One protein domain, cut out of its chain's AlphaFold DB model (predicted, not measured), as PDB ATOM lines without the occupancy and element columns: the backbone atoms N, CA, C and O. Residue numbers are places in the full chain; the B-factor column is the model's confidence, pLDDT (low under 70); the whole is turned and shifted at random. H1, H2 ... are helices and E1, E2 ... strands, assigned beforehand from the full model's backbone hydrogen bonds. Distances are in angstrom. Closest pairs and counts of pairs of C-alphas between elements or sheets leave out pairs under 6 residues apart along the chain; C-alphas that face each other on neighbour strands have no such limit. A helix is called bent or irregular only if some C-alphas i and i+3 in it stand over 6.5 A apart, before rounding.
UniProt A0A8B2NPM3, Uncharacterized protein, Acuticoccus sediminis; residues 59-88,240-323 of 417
ATOM      1  N   SER A  59       5.145  52.488  38.551       95.62
ATOM      2  CA  SER A  59       4.951  51.635  39.718       95.62
ATOM      3  C   SER A  59       5.773  50.342  39.644       95.62
ATOM      4  O   SER A  59       5.960  49.762  38.569       95.62
ATOM      5  N   LEU A  60       6.259  49.889  40.798       97.38
ATOM      6  CA  LEU A  60       6.922  48.597  40.942       97.38
ATOM      7  C   LEU A  60       5.864  47.521  41.208       97.38
ATOM      8  O   LEU A  60       5.142  47.603  42.200       97.38
ATOM      9  N   VAL A  61       5.795  46.514  40.344       97.88
ATOM     10  CA  VAL A  61       4.887  45.370  40.461       97.88
ATOM     11  C   VAL A  61       5.681  44.137  40.869       97.88
ATOM     12  O   VAL A  61       6.608  43.719  40.175       97.88
ATOM     13  N   LEU A  62       5.297  43.533  41.989       97.62
ATOM     14  CA  LEU A  62       5.888  42.308  42.518       97.62
ATOM     15  C   LEU A  62       4.870  41.174  42.421       97.62
ATOM     16  O   LEU A  62       3.826  41.221  43.074       97.62
ATOM     17  N   TYR A  63       5.185  40.143  41.636       95.62
ATOM     18  CA  TYR A  63       4.359  38.942  41.514       95.62
ATOM     19  C   TYR A  63       5.041  37.754  42.209       95.62
ATOM     20  O   TYR A  63       5.997  37.165  41.696       95.62
ATOM     21  N   THR A  64       4.566  37.422  43.413       90.81
ATOM     22  CA  THR A  64       5.298  36.590  44.394       90.81
ATOM     23  C   THR A  64       4.813  35.144  44.485       90.81
ATOM     24  O   THR A  64       5.399  34.323  45.190       90.81
ATOM     25  N   GLY A  65       3.737  34.809  43.774       81.88
ATOM     26  CA  GLY A  65       3.078  33.504  43.831       81.88
ATOM     27  C   GLY A  65       1.941  33.393  44.842       81.88
ATOM     28  O   GLY A  65       1.030  32.602  44.605       81.88
ATOM     29  N   SER A  66       1.960  34.198  45.906       82.94
ATOM     30  CA  SER A  66       0.829  34.371  46.829       82.94
ATOM     31  C   SER A  66      -0.080  35.533  46.425       82.94
ATOM     32  O   SER A  66      -1.273  35.532  46.739       82.94
ATOM     33  N   GLY A  67       0.449  36.498  45.675       91.56
ATOM     34  CA  GLY A  67      -0.296  37.658  45.215       91.56
ATOM     35  C   GLY A  67       0.503  38.554  44.280       91.56
ATOM     36  O   GLY A  67       1.658  38.263  43.947       91.56
ATOM     37  N   LEU A  68      -0.143  39.640  43.869       95.75
ATOM     38  CA  LEU A  68       0.422  40.728  43.084       95.75
ATOM     39  C   LEU A  68       0.348  42.018  43.901       95.75
ATOM     40  O   LEU A  68      -0.717  42.382  44.401       95.75
ATOM     41  N   TYR A  69       1.476  42.709  44.020       97.62
ATOM     42  CA  TYR A  69       1.593  43.934  44.806       97.62
ATOM     43  C   TYR A  69       2.139  45.053  43.936       97.62
ATOM     44  O   TYR A  69       3.149  44.868  43.258       97.62
ATOM     45  N   VAL A  70       1.477  46.204  43.963       98.06
ATOM     46  CA  VAL A  70       1.840  47.386  43.181       98.06
ATOM     47  C   VAL A  70       2.234  48.494  44.136       98.06
ATOM     48  O   VAL A  70       1.443  48.876  44.995       98.06
ATOM     49  N   TYR A  71       3.433  49.028  43.959       98.19
ATOM     50  CA  TYR A  71       3.985  50.082  44.796       98.19
ATOM     51  C   TYR A  71       4.232  51.349  44.004       98.19
ATOM     52  O   TYR A  71       4.827  51.313  42.922       98.19
ATOM     53  N   ASP A  72       3.808  52.473  44.570       95.94
ATOM     54  CA  ASP A  72       4.159  53.782  44.045       95.94
ATOM     55  C   ASP A  72       5.668  54.005  44.180       95.94
ATOM     56  O   ASP A  72       6.276  53.637  45.187       95.94
ATOM     57  N   ARG A  73       6.299  54.618  43.177       90.25
ATOM     58  CA  ARG A  73       7.755  54.796  43.198       90.25
ATOM     59  C   ARG A  73       8.205  55.791  44.259       90.25
ATOM     60  O   ARG A  73       9.226  55.568  44.905       90.25
ATOM     61  N   SER A  74       7.499  56.908  44.385       88.50
ATOM     62  CA  SER A  74       7.954  58.043  45.186       88.50
ATOM     63  C   SER A  74       7.675  57.834  46.669       88.50
ATOM     64  O   SER A  74       8.549  58.045  47.508       88.50
ATOM     65  N   SER A  75       6.459  57.409  46.990       94.25
ATOM     66  CA  SER A  75       6.002  57.199  48.364       94.25
ATOM     67  C   SER A  75       6.289  55.791  48.881       94.25
ATOM     68  O   SER A  75       6.383  55.603  50.096       94.25
ATOM     69  N   ARG A  76       6.453  54.808  47.978       96.00
ATOM     70  CA  ARG A  76       6.463  53.365  48.287       96.00
ATOM     71  C   ARG A  76       5.140  52.879  48.876       96.00
ATOM     72  O   ARG A  76       5.091  51.775  49.415       96.00
ATOM     73  N   ALA A  77       4.089  53.695  48.787       97.38
ATOM     74  CA  ALA A  77       2.760  53.322  49.228       97.38
ATOM     75  C   ALA A  77       2.236  52.161  48.380       97.38
ATOM     76  O   ALA A  77       2.515  52.071  47.175       97.38
ATOM     77  N   LEU A  78       1.479  51.274  49.012       98.06
ATOM     78  CA  LEU A  78       0.806  50.181  48.331       98.06
ATOM     79  C   LEU A  78      -0.365  50.749  47.514       98.06
ATOM     80  O   LEU A  78      -1.355  51.232  48.052       98.06
ATOM     81  N   ILE A  79      -0.260  50.681  46.189       97.38
ATOM     82  CA  ILE A  79      -1.327  51.076  45.261       97.38
ATOM     83  C   ILE A  79      -2.412  49.995  45.216       97.38
ATOM     84  O   ILE A  79      -3.603  50.312  45.252       97.38
ATOM     85  N   ALA A  80      -1.988  48.734  45.119       96.50
ATOM     86  CA  ALA A  80      -2.859  47.568  45.075       96.50
ATOM     87  C   ALA A  80      -2.146  46.351  45.678       96.50
ATOM     88  O   ALA A  80      -1.013  46.049  45.306       96.50
ATOM     89  N   GLY A  81      -2.820  45.646  46.587       94.75
ATOM     90  CA  GLY A  81      -2.393  44.354  47.121       94.75
ATOM     91  C   GLY A  81      -3.448  43.304  46.804       94.75
ATOM     92  O   GLY A  81      -4.532  43.326  47.380       94.75
ATOM     93  N   ILE A  82      -3.141  42.412  45.869       92.75
ATOM     94  CA  ILE A  82      -4.095  41.453  45.313       92.75
ATOM     95  C   ILE A  82      -3.645  40.055  45.715       92.75
ATOM     96  O   ILE A  82      -2.665  39.528  45.185       92.75
ATOM     97  N   GLY A  83      -4.341  39.451  46.677       85.94
ATOM     98  CA  GLY A  83      -4.116  38.051  47.017       85.94
ATOM     99  C   GLY A  83      -4.661  37.126  45.937       85.94
ATOM    100  O   GLY A  83      -5.654  37.430  45.286       85.94
ATOM    101  N   THR A  84      -3.993  35.993  45.748       82.00
ATOM    102  CA  THR A  84      -4.390  34.989  44.753       82.00
ATOM    103  C   THR A  84      -4.570  33.624  45.428       82.00
ATOM    104  O   THR A  84      -5.233  33.497  46.457       82.00
ATOM    105  N   ARG A  85      -3.928  32.586  44.897       72.38
ATOM    106  CA  ARG A  85      -4.137  31.154  45.156       72.38
ATOM    107  C   ARG A  85      -3.986  30.718  46.612       72.38
ATOM    108  O   ARG A  85      -4.516  29.677  46.984       72.38
ATOM    109  N   THR A  86      -3.246  31.470  47.425       70.19
ATOM    110  CA  THR A  86      -2.998  31.148  48.842       70.19
ATOM    111  C   THR A  86      -3.787  32.024  49.812       70.19
ATOM    112  O   THR A  86      -3.659  31.846  51.024       70.19
ATOM    113  N   MET A  87      -4.561  32.991  49.313       76.00
ATOM    114  CA  MET A  87      -5.392  33.837  50.160       76.00
ATOM    115  C   MET A  87      -6.527  32.999  50.745       76.00
ATOM    116  O   MET A  87      -7.245  32.301  50.033       76.00
ATOM    117  N   ARG A  88      -6.678  33.046  52.069       79.75
ATOM    118  CA  ARG A  88      -7.827  32.429  52.733       79.75
ATOM    119  C   ARG A  88      -9.044  33.325  52.516       79.75
ATOM    120  O   ARG A  88      -8.932  34.530  52.711       79.75
ATOM    121  N   SER A 240       2.680  51.953  30.721       94.12
ATOM    122  CA  SER A 240       3.777  52.397  29.850       94.12
ATOM    123  C   SER A 240       5.103  52.546  30.579       94.12
ATOM    124  O   SER A 240       6.176  52.473  29.966       94.12
ATOM    125  N   ASP A 241       5.037  52.692  31.905       91.06
ATOM    126  CA  ASP A 241       6.208  52.916  32.732       91.06
ATOM    127  C   ASP A 241       6.373  51.938  33.902       91.06
ATOM    128  O   ASP A 241       7.315  52.050  34.692       91.06
ATOM    129  N   THR A 242       5.512  50.926  34.009       94.75
ATOM    130  CA  THR A 242       5.606  49.954  35.101       94.75
ATOM    131  C   THR A 242       6.856  49.067  35.006       94.75
ATOM    132  O   THR A 242       7.448  48.864  33.942       94.75
ATOM    133  N   ARG A 243       7.279  48.537  36.155       95.94
ATOM    134  CA  ARG A 243       8.412  47.619  36.307       95.94
ATOM    135  C   ARG A 243       7.906  46.357  36.979       95.94
ATOM    136  O   ARG A 243       7.478  46.423  38.129       95.94
ATOM    137  N   ILE A 244       7.941  45.222  36.285       97.62
ATOM    138  CA  ILE A 244       7.339  43.980  36.777       97.62
ATOM    139  C   ILE A 244       8.423  42.950  37.087       97.62
ATOM    140  O   ILE A 244       9.190  42.548  36.212       97.62
ATOM    141  N   VAL A 245       8.457  42.494  38.339       97.75
ATOM    142  CA  VAL A 245       9.333  41.413  38.797       97.75
ATOM    143  C   VAL A 245       8.480  40.218  39.206       97.75
ATOM    144  O   VAL A 245       7.653  40.304  40.116       97.75
ATOM    145  N   VAL A 246       8.700  39.082  38.549       97.12
ATOM    146  CA  VAL A 246       8.005  37.815  38.807       97.12
ATOM    147  C   VAL A 246       8.963  36.843  39.484       97.12
ATOM    148  O   VAL A 246       9.990  36.478  38.921       97.12
ATOM    149  N   PHE A 247       8.635  36.401  40.694       94.06
ATOM    150  CA  PHE A 247       9.495  35.531  41.514       94.06
ATOM    151  C   PHE A 247       8.674  34.530  42.334       94.06
ATOM    152  O   PHE A 247       8.899  34.255  43.519       94.06
ATOM    153  N   GLN A 248       7.689  33.972  41.643       87.81
ATOM    154  CA  GLN A 248       6.714  33.036  42.162       87.81
ATOM    155  C   GLN A 248       7.339  31.706  42.610       87.81
ATOM    156  O   GLN A 248       8.177  31.124  41.926       87.81
ATOM    157  N   LEU A 249       6.871  31.201  43.754       86.12
ATOM    158  CA  LEU A 249       6.934  29.784  44.118       86.12
ATOM    159  C   LEU A 249       5.532  29.334  44.495       86.12
ATOM    160  O   LEU A 249       4.925  29.883  45.414       86.12
ATOM    161  N   VAL A 250       5.021  28.333  43.783       83.25
ATOM    162  CA  VAL A 250       3.699  27.762  44.053       83.25
ATOM    163  C   VAL A 250       3.876  26.435  44.769       83.25
ATOM    164  O   VAL A 250       4.247  25.431  44.161       83.25
ATOM    165  N   GLY A 251       3.622  26.439  46.079       83.44
ATOM    166  CA  GLY A 251       3.780  25.259  46.925       83.44
ATOM    167  C   GLY A 251       5.203  24.699  46.858       83.44
ATOM    168  O   GLY A 251       6.172  25.404  47.127       83.44
ATOM    169  N   ASN A 252       5.319  23.427  46.487       83.81
ATOM    170  CA  ASN A 252       6.581  22.701  46.328       83.81
ATOM    171  C   ASN A 252       7.008  22.534  44.855       83.81
ATOM    172  O   ASN A 252       7.882  21.720  44.558       83.81
ATOM    173  N   ASN A 253       6.402  23.274  43.921       85.44
ATOM    174  CA  ASN A 253       6.727  23.179  42.501       85.44
ATOM    175  C   ASN A 253       7.857  24.156  42.124       85.44
ATOM    176  O   ASN A 253       7.621  25.243  41.598       85.44
ATOM    177  N   TYR A 254       9.097  23.775  42.442       89.88
ATOM    178  CA  TYR A 254      10.282  24.640  42.335       89.88
ATOM    179  C   TYR A 254      10.727  24.971  40.899       89.88
ATOM    180  O   TYR A 254      11.502  25.907  40.715       89.88
ATOM    181  N   GLY A 255      10.290  24.200  39.899       91.00
ATOM    182  CA  GLY A 255      10.687  24.380  38.496       91.00
ATOM    183  C   GLY A 255       9.670  25.134  37.638       91.00
ATOM    184  O   GLY A 255       9.974  25.477  36.495       91.00
ATOM    185  N   ALA A 256       8.471  25.383  38.162       93.81
ATOM    186  CA  ALA A 256       7.342  25.816  37.356       93.81
ATOM    187  C   ALA A 256       7.169  27.328  37.252       93.81
ATOM    188  O   ALA A 256       7.494  28.080  38.167       93.81
ATOM    189  N   GLY A 257       6.578  27.773  36.140       94.31
ATOM    190  CA  GLY A 257       6.194  29.178  35.968       94.31
ATOM    191  C   GLY A 257       7.366  30.134  35.775       94.31
ATOM    192  O   GLY A 257       7.209  31.339  35.965       94.31
ATOM    193  N   LEU A 258       8.532  29.602  35.397       94.19
ATOM    194  CA  LEU A 258       9.776  30.358  35.265       94.19
ATOM    195  C   LEU A 258       9.950  31.043  33.896       94.19
ATOM    196  O   LEU A 258      11.008  31.599  33.612       94.19
ATOM    197  N   THR A 259       8.928  31.011  33.037       92.94
ATOM    198  CA  THR A 259       8.912  31.689  31.731       92.94
ATOM    199  C   THR A 259       7.510  32.216  31.420       92.94
ATOM    200  O   THR A 259       6.532  31.696  31.956       92.94
ATOM    201  N   ALA A 260       7.384  33.174  30.494       90.94
ATOM    202  CA  ALA A 260       6.079  33.659  30.021       90.94
ATOM    203  C   ALA A 260       5.172  32.522  29.506       90.94
ATOM    204  O   ALA A 260       3.984  32.481  29.802       90.94
ATOM    205  N   ARG A 261       5.754  31.532  28.816       91.31
ATOM    206  CA  ARG A 261       5.037  30.362  28.275       91.31
ATOM    207  C   ARG A 261       4.512  29.417  29.351       91.31
ATOM    208  O   ARG A 261       3.588  28.650  29.108       91.31
ATOM    209  N   THR A 262       5.134  29.409  30.520       95.12
ATOM    210  CA  THR A 262       4.784  28.473  31.588       95.12
ATOM    211  C   THR A 262       4.098  29.149  32.764       95.12
ATOM    212  O   THR A 262       3.839  28.499  33.777       95.12
ATOM    213  N   ASN A 263       3.748  30.428  32.618       95.81
ATOM    214  CA  ASN A 263       3.102  31.225  33.643       95.81
ATOM    215  C   ASN A 263       1.949  32.043  33.050       95.81
ATOM    216  O   ASN A 263       2.153  33.129  32.513       95.81
ATOM    217  N   TRP A 264       0.726  31.534  33.187       96.31
ATOM    218  CA  TRP A 264      -0.480  32.218  32.707       96.31
ATOM    219  C   TRP A 264      -0.688  33.610  33.327       96.31
ATOM    220  O   TRP A 264      -1.344  34.449  32.722       96.31
ATOM    221  N   GLY A 265      -0.125  33.887  34.510       95.88
ATOM    222  CA  GLY A 265      -0.197  35.214  35.121       95.88
ATOM    223  C   GLY A 265       0.619  36.257  34.351       95.88
ATOM    224  O   GLY A 265       0.233  37.418  34.307       95.88
ATOM    225  N   ILE A 266       1.704  35.849  33.682       96.56
ATOM    226  CA  ILE A 266       2.457  36.735  32.782       96.56
ATOM    227  C   ILE A 266       1.628  37.037  31.528       96.56
ATOM    228  O   ILE A 266       1.536  38.196  31.134       96.56
ATOM    229  N   ASP A 267       0.979  36.025  30.942       96.50
ATOM    230  CA  ASP A 267       0.043  36.212  29.821       96.50
ATOM    231  C   ASP A 267      -1.110  37.156  30.192       96.50
ATOM    232  O   ASP A 267      -1.396  38.100  29.459       96.50
ATOM    233  N   LEU A 268      -1.696  36.983  31.380       97.75
ATOM    234  CA  LEU A 268      -2.718  37.885  31.910       97.75
ATOM    235  C   LEU A 268      -2.227  39.341  31.991       97.75
ATOM    236  O   LEU A 268      -2.947  40.245  31.575       97.75
ATOM    237  N   LEU A 269      -1.020  39.580  32.514       97.69
ATOM    238  CA  LEU A 269      -0.459  40.934  32.609       97.69
ATOM    239  C   LEU A 269      -0.227  41.553  31.230       97.69
ATOM    240  O   LEU A 269      -0.556  42.721  31.036       97.69
ATOM    241  N   MET A 270       0.279  40.774  30.270       97.19
ATOM    242  CA  MET A 270       0.445  41.231  28.885       97.19
ATOM    243  C   MET A 270      -0.898  41.610  28.247       97.19
ATOM    244  O   MET A 270      -0.989  42.655  27.611       97.19
ATOM    245  N   ARG A 271      -1.960  40.826  28.470       97.62
ATOM    246  CA  ARG A 271      -3.317  41.151  27.991       97.62
ATOM    247  C   ARG A 271      -3.895  42.402  28.649       97.62
ATOM    248  O   ARG A 271      -4.509  43.224  27.982       97.62
ATOM    249  N   LEU A 272      -3.697  42.560  29.958       97.81
ATOM    250  CA  LEU A 272      -4.192  43.721  30.701       97.81
ATOM    251  C   LEU A 272      -3.501  45.023  30.292       97.81
ATOM    252  O   LEU A 272      -4.167  46.051  30.190       97.81
ATOM    253  N   GLY A 273      -2.185  44.974  30.080       96.81
ATOM    254  CA  GLY A 273      -1.407  46.123  29.631       96.81
ATOM    255  C   GLY A 273      -1.542  46.412  28.137       96.81
ATOM    256  O   GLY A 273      -1.367  47.554  27.718       96.81
ATOM    257  N   GLY A 274      -1.888  45.406  27.328       96.50
ATOM    258  CA  GLY A 274      -2.102  45.558  25.894       96.50
ATOM    259  C   GLY A 274      -0.906  46.209  25.196       96.50
ATOM    260  O   GLY A 274       0.242  45.842  25.430       96.50
ATOM    261  N   ALA A 275      -1.178  47.196  24.342       96.25
ATOM    262  CA  ALA A 275      -0.137  47.936  23.628       96.25
ATOM    263  C   ALA A 275       0.693  48.867  24.532       96.25
ATOM    264  O   ALA A 275       1.780  49.279  24.129       96.25
ATOM    265  N   ASP A 276       0.197  49.187  25.729       96.06
ATOM    266  CA  ASP A 276       0.872  50.102  26.648       96.06
ATOM    267  C   ASP A 276       1.943  49.385  27.481       96.06
ATOM    268  O   ASP A 276       2.846  50.036  27.991       96.06
ATOM    269  N   LEU A 277       1.904  48.053  27.603       95.75
ATOM    270  CA  LEU A 277       2.920  47.292  28.332       95.75
ATOM    271  C   LEU A 277       3.960  46.686  27.384       95.75
ATOM    272  O   LEU A 277       3.691  45.709  26.689       95.75
ATOM    273  N   ASP A 278       5.189  47.201  27.433       94.00
ATOM    274  CA  ASP A 278       6.347  46.559  26.801       94.00
ATOM    275  C   ASP A 278       6.675  45.225  27.517       94.00
ATOM    276  O   ASP A 278       7.019  45.246  28.706       94.00
ATOM    277  N   PRO A 279       6.644  44.061  26.828       92.81
ATOM    278  CA  PRO A 279       7.045  42.778  27.414       92.81
ATOM    279  C   PRO A 279       8.471  42.784  27.986       92.81
ATOM    280  O   PRO A 279       8.754  42.064  28.945       92.81
ATOM    281  N   GLY A 280       9.357  43.639  27.462       92.50
ATOM    282  CA  GLY A 280      10.709  43.874  27.972       92.50
ATOM    283  C   GLY A 280      10.770  44.529  29.358       92.50
ATOM    284  O   GLY A 280      11.871  44.745  29.875       92.50
ATOM    285  N   ARG A 281       9.618  44.842  29.969       94.44
ATOM    286  CA  ARG A 281       9.484  45.329  31.351       94.44
ATOM    287  C   ARG A 281       9.064  44.245  32.349       94.44
ATOM    288  O   ARG A 281       8.958  44.539  33.544       94.44
ATOM    289  N   ILE A 282       8.857  43.007  31.896       96.62
ATOM    290  CA  ILE A 282       8.531  41.860  32.751       96.62
ATOM    291  C   ILE A 282       9.758  40.962  32.891       96.62
ATOM    292  O   ILE A 282      10.179  40.313  31.935       96.62
ATOM    293  N   PHE A 283      10.300  40.862  34.104       97.00
ATOM    294  CA  PHE A 283      11.421  39.968  34.385       97.00
ATOM    295  C   PHE A 283      11.027  38.846  35.332       97.00
ATOM    296  O   PHE A 283      10.583  39.084  36.456       97.00
ATOM    297  N   VAL A 284      11.252  37.608  34.891       96.94
ATOM    298  CA  VAL A 284      11.170  36.430  35.755       96.94
ATOM    299  C   VAL A 284      12.512  36.246  36.457       96.94
ATOM    300  O   VAL A 284      13.519  35.937  35.824       96.94
ATOM    301  N   ALA A 285      12.528  36.452  37.770       96.06
ATOM    302  CA  ALA A 285      13.731  36.494  38.588       96.06
ATOM    303  C   ALA A 285      13.600  35.532  39.789       96.06
ATOM    304  O   ALA A 285      13.424  35.967  40.924       96.06
ATOM    305  N   PRO A 286      13.682  34.203  39.575       93.81
ATOM    306  CA  PRO A 286      13.380  33.207  40.612       93.81
ATOM    307  C   PRO A 286      14.375  33.170  41.778       93.81
ATOM    308  O   PRO A 286      14.073  32.588  42.816       93.81
ATOM    309  N   TYR A 287      15.557  33.762  41.600       93.38
ATOM    310  CA  TYR A 287      16.645  33.752  42.580       93.38
ATOM    311  C   TYR A 287      16.718  35.011  43.437       93.38
ATOM    312  O   TYR A 287      17.659  35.154  44.214       93.38
ATOM    313  N   ILE A 288      15.771  35.938  43.286       93.38
ATOM    314  CA  ILE A 288      15.708  37.077  44.196       93.38
ATOM    315  C   ILE A 288      15.161  36.623  45.549       93.38
ATOM    316  O   ILE A 288      14.337  35.710  45.646       93.38
ATOM    317  N   ASP A 289      15.615  37.293  46.597       93.00
ATOM    318  CA  ASP A 289      15.186  37.058  47.961       93.00
ATOM    319  C   ASP A 289      13.715  37.432  48.108       93.00
ATOM    320  O   ASP A 289      13.288  38.528  47.731       93.00
ATOM    321  N   ARG A 290      12.947  36.530  48.717       90.56
ATOM    322  CA  ARG A 290      11.578  36.817  49.136       90.56
ATOM    323  C   ARG A 290      11.625  37.516  50.476       90.56
ATOM    324  O   ARG A 290      11.924  36.893  51.489       90.56
ATOM    325  N   ARG A 291      11.362  38.813  50.463       92.94
ATOM    326  CA  ARG A 291      11.290  39.608  51.686       92.94
ATOM    327  C   ARG A 291       9.895  39.534  52.290       92.94
ATOM    328  O   ARG A 291       8.908  39.674  51.571       92.94
ATOM    329  N   ASP A 292       9.842  39.353  53.604       92.38
ATOM    330  CA  ASP A 292       8.594  39.210  54.366       92.38
ATOM    331  C   ASP A 292       7.761  40.501  54.416       92.38
ATOM    332  O   ASP A 292       6.592  40.473  54.786       92.38
ATOM    333  N   ASP A 293       8.354  41.640  54.047       94.88
ATOM    334  CA  ASP A 293       7.701  42.948  54.025       94.88
ATOM    335  C   ASP A 293       6.915  43.233  52.735       94.88
ATOM    336  O   ASP A 293       6.228  44.254  52.654       94.88
ATOM    337  N   VAL A 294       6.954  42.339  51.739       94.75
ATOM    338  CA  VAL A 294       6.074  42.448  50.569       94.75
ATOM    339  C   VAL A 294       4.615  42.326  51.016       94.75
ATOM    340  O   VAL A 294       4.206  41.342  51.621       94.75
ATOM    341  N   GLY A 295       3.828  43.347  50.694       94.56
ATOM    342  CA  GLY A 295       2.465  43.571  51.171       94.56
ATOM    343  C   GLY A 295       2.331  44.685  52.214       94.56
ATOM    344  O   GLY A 295       1.214  45.138  52.446       94.56
ATOM    345  N   ALA A 296       3.428  45.168  52.810       96.81
ATOM    346  CA  ALA A 296       3.393  46.309  53.729       96.81
ATOM    347  C   ALA A 296       3.055  47.622  53.005       96.81
ATOM    348  O   ALA A 296       3.372  47.771  51.823       96.81
ATOM    349  N   ASP A 297       2.459  48.575  53.728       96.94
ATOM    350  CA  ASP A 297       2.147  49.919  53.239       96.94
ATOM    351  C   ASP A 297       2.669  50.998  54.213       96.94
ATOM    352  O   ASP A 297       2.152  51.116  55.329       96.94
ATOM    353  N   PRO A 298       3.701  51.776  53.839       97.19
ATOM    354  CA  PRO A 298       4.505  51.642  52.622       97.19
ATOM    355  C   PRO A 298       5.448  50.425  52.669       97.19
ATOM    356  O   PRO A 298       5.788  49.925  53.745       97.19
ATOM    357  N   LEU A 299       5.961  50.001  51.509       97.88
ATOM    358  CA  LEU A 299       7.065  49.039  51.454       97.88
ATOM    359  C   LEU A 299       8.333  49.671  52.061       97.88
ATOM    360  O   LEU A 299       8.706  50.786  51.666       97.88
ATOM    361  N   PRO A 300       9.049  48.989  52.978       97.88
ATOM    362  CA  PRO A 300      10.279  49.517  53.549       97.88
ATOM    363  C   PRO A 300      11.312  49.875  52.478       97.88
ATOM    364  O   PRO A 300      11.508  49.151  51.502       97.88
ATOM    365  N   GLU A 301      12.037  50.976  52.694       96.00
ATOM    366  CA  GLU A 301      13.013  51.514  51.736       96.00
ATOM    367  C   GLU A 301      13.993  50.468  51.221       96.00
ATOM    368  O   GLU A 301      14.265  50.378  50.024       96.00
ATOM    369  N   ALA A 302      14.515  49.664  52.146       95.62
ATOM    370  CA  ALA A 302      15.494  48.645  51.841       95.62
ATOM    371  C   ALA A 302      14.931  47.573  50.902       95.62
ATOM    372  O   ALA A 302      15.695  47.043  50.095       95.62
ATOM    373  N   ALA A 303      13.651  47.210  51.026       96.69
ATOM    374  CA  ALA A 303      12.989  46.233  50.162       96.69
ATOM    375  C   ALA A 303      12.594  46.830  48.823       96.69
ATOM    376  O   ALA A 303      12.909  46.233  47.797       96.69
ATOM    377  N   PHE A 304      12.023  48.035  48.819       96.00
ATOM    378  CA  PHE A 304      11.732  48.744  47.578       96.00
ATOM    379  C   PHE A 304      12.997  48.891  46.723       96.00
ATOM    380  O   PHE A 304      13.026  48.460  45.574       96.00
ATOM    381  N   THR A 305      14.077  49.402  47.324       92.56
ATOM    382  CA  THR A 305      15.370  49.593  46.650       92.56
ATOM    383  C   THR A 305      15.923  48.280  46.111       92.56
ATOM    384  O   THR A 305      16.484  48.252  45.025       92.56
ATOM    385  N   TYR A 306      15.768  47.186  46.855       94.38
ATOM    386  CA  TYR A 306      16.257  45.877  46.440       94.38
ATOM    387  C   TYR A 306      15.570  45.363  45.176       94.38
ATOM    388  O   TYR A 306      16.250  44.994  44.221       94.38
ATOM    389  N   TYR A 307      14.237  45.353  45.159       95.69
ATOM    390  CA  TYR A 307      13.487  44.866  44.003       95.69
ATOM    391  C   TYR A 307      13.610  45.805  42.804       95.69
ATOM    392  O   TYR A 307      13.728  45.336  41.674       95.69
ATOM    393  N   ASP A 308      13.652  47.116  43.051       91.94
ATOM    394  CA  ASP A 308      13.902  48.104  42.007       91.94
ATOM    395  C   ASP A 308      15.280  47.896  41.360       91.94
ATOM    396  O   ASP A 308      15.397  47.756  40.145       91.94
ATOM    397  N   GLN A 309      16.331  47.752  42.173       89.25
ATOM    398  CA  GLN A 309      17.679  47.462  41.677       89.25
ATOM    399  C   GLN A 309      17.768  46.110  40.965       89.25
ATOM    400  O   GLN A 309      18.526  45.992  40.004       89.25
ATOM    401  N   ALA A 310      17.016  45.097  41.405       91.69
ATOM    402  CA  ALA A 310      16.968  43.808  40.722       91.69
ATOM    403  C   ALA A 310      16.377  43.948  39.311       91.69
ATOM    404  O   ALA A 310      16.965  43.450  38.352       91.69
ATOM    405  N   TRP A 311      15.261  44.670  39.172       94.62
ATOM    406  CA  TRP A 311      14.656  44.950  37.871       94.62
ATOM    407  C   TRP A 311      15.590  45.789  36.989       94.62
ATOM    408  O   TRP A 311      15.914  45.396  35.866       94.62
ATOM    409  N   GLN A 312      16.090  46.906  37.526       88.75
ATOM    410  CA  GLN A 312      16.941  47.840  36.790       88.75
ATOM    411  C   GLN A 312      18.254  47.185  36.361       88.75
ATOM    412  O   GLN A 312      18.678  47.346  35.225       88.75
ATOM    413  N   GLY A 313      18.876  46.385  37.230       87.25
ATOM    414  CA  GLY A 313      20.119  45.689  36.913       87.25
ATOM    415  C   GLY A 313      19.975  44.675  35.774       87.25
ATOM    416  O   GLY A 313      20.930  44.461  35.028       87.25
ATOM    417  N   ILE A 314      18.797  44.061  35.601       90.62
ATOM    418  CA  ILE A 314      18.512  43.227  34.424       90.62
ATOM    419  C   ILE A 314      18.383  44.116  33.183       90.62
ATOM    420  O   ILE A 314      19.039  43.845  32.175       90.62
ATOM    421  N   ARG A 315      17.598  45.198  33.272       90.69
ATOM    422  CA  ARG A 315      17.363  46.122  32.157       90.69
ATOM    423  C   ARG A 315      18.652  46.768  31.643       90.69
ATOM    424  O   ARG A 315      18.940  46.678  30.453       90.69
ATOM    425  N   ASP A 316      19.465  47.314  32.540       87.06
ATOM    426  CA  ASP A 316      20.736  47.974  32.223       87.06
ATOM    427  C   ASP A 316      21.691  47.054  31.458       87.06
ATOM    428  O   ASP A 316      22.383  47.482  30.538       87.06
ATOM    429  N   ARG A 317      21.734  45.765  31.823       86.38
ATOM    430  CA  ARG A 317      22.586  44.781  31.141       86.38
ATOM    431  C   ARG A 317      22.104  44.504  29.722       86.38
ATOM    432  O   ARG A 317      22.945  44.330  28.842       86.38
ATOM    433  N   LEU A 318      20.790  44.466  29.499       89.44
ATOM    434  CA  LEU A 318      20.214  44.311  28.161       89.44
ATOM    435  C   LEU A 318      20.511  45.541  27.300       89.44
ATOM    436  O   LEU A 318      21.032  45.393  26.197       89.44
ATOM    437  N   ASP A 319      20.264  46.741  27.827       88.50
ATOM    438  CA  ASP A 319      20.510  47.992  27.104       88.50
ATOM    439  C   ASP A 319      22.004  48.165  26.778       88.50
ATOM    440  O   ASP A 319      22.363  48.463  25.636       88.50
ATOM    441  N   ALA A 320      22.894  47.882  27.735       88.69
ATOM    442  CA  ALA A 320      24.338  47.918  27.516       88.69
ATOM    443  C   ALA A 320      24.807  46.876  26.490       88.69
ATOM    444  O   ALA A 320      25.657  47.186  25.656       88.69
ATOM    445  N   SER A 321      24.256  45.657  26.524       90.00
ATOM    446  CA  SER A 321      24.566  44.613  25.539       90.00
ATOM    447  C   SER A 321      24.127  45.033  24.136       90.00
ATOM    448  O   SER A 321      24.918  44.958  23.199       90.00
ATOM    449  N   ASN A 322      22.895  45.522  23.990       91.06
ATOM    450  CA  ASN A 322      22.359  45.954  22.701       91.06
ATOM    451  C   ASN A 322      23.144  47.140  22.128       91.06
ATOM    452  O   ASN A 322      23.419  47.169  20.932       91.06
ATOM    453  N   ALA A 323      23.557  48.090  22.973       91.12
ATOM    454  CA  ALA A 323      24.384  49.215  22.548       91.12
ATOM    455  C   ALA A 323      25.809  48.785  22.160       91.12
ATOM    456  O   ALA A 323      26.326  49.217  21.132       91.12
TER     457      ALA A 323
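Overview. This is residues 59 to 88 and 240 to 323 of the 417 residues of an uncharacterized protein of Acuticoccus sediminis (UniProt A0A8B2NPM3). A sheet of five strands, twisting by 50 degrees from edge to edge, is crossed over one face by the long helix H2, while the shorter helix H1 only grazes it, nearest E5 and E4. The printed part has 114 residues with two named helices and five named strands, in the order E1 E2 E3 E4 H1 E5 H2. The mixed sheet runs E3 E2 E1 E4 E5; the class is mixed, helices and strands. The whole is compact, radius of gyration of the C-alphas 13.7 A, with spans of 46 by 33 by 27 A.

Arrangement. E1, residues 60 to 63, E2, 67 to 71, and E3, 78 to 83, form a meander, each strand the antiparallel neighbour of the one before, in two hairpins. N 62 and O 69 are 2.8 A apart, as are N 70 and O 80, both within hydrogen-bond range. E4, residues 243 to 246, is parallel to E1, with N 61 and O 243 at 2.8 A. E4, H1, residues 264 to 276, and E5, 282 to 284, form a strand-helix-strand unit, two parallel neighbour strands with a helix between, its crossover right-handed; N 283 and O 244 are 2.9 A apart. H1 only grazes the sheet with residues 265 to 270; its closest C-alphas to E5 are those of Ile 266 and Ile 282, 7.9 A. H2, residues 301 to 323, is on one face, making two layers, sheet and helix, at a height over the sheet of 9.5 A. It lies over E1 and E4, across the strands, at 82 degrees to E1 on the local plane; E2 and E5 only just miss, with 2 of its C-alphas on each. The closest C-alphas of E4 and H2 are those of Val 245 and Trp 311, 6.5 A. H1 and H2 are apart. O i to N i+4 pairs are within range in 7 of 9 cases in H1 and 18 of 19 in H2.

Along the chain. E1 begins at C-alpha 60 (6.922, 48.597, 40.942). E2 measures 13.1 A and E3 13.2 A from first to last C-alpha. H1, 18.9 A, is irregular: C-alphas 272 and 275 are 9.2 A apart. H2, 31.4 A, ends at C-alpha 323 (24.384, 49.215, 22.548).

Size, cuts and confidence. The C-alphas of Arg 88 and Ala 323, 47.2 A apart, are the two farthest apart. Residues 89 to 239 are not printed, and C-alphas 88 and 240 are 32.5 A apart across the cut. The links E4 to H1 and E5 to H2 are long. Mean pLDDT of the printed part is 92.7, and no printed residue is under 70.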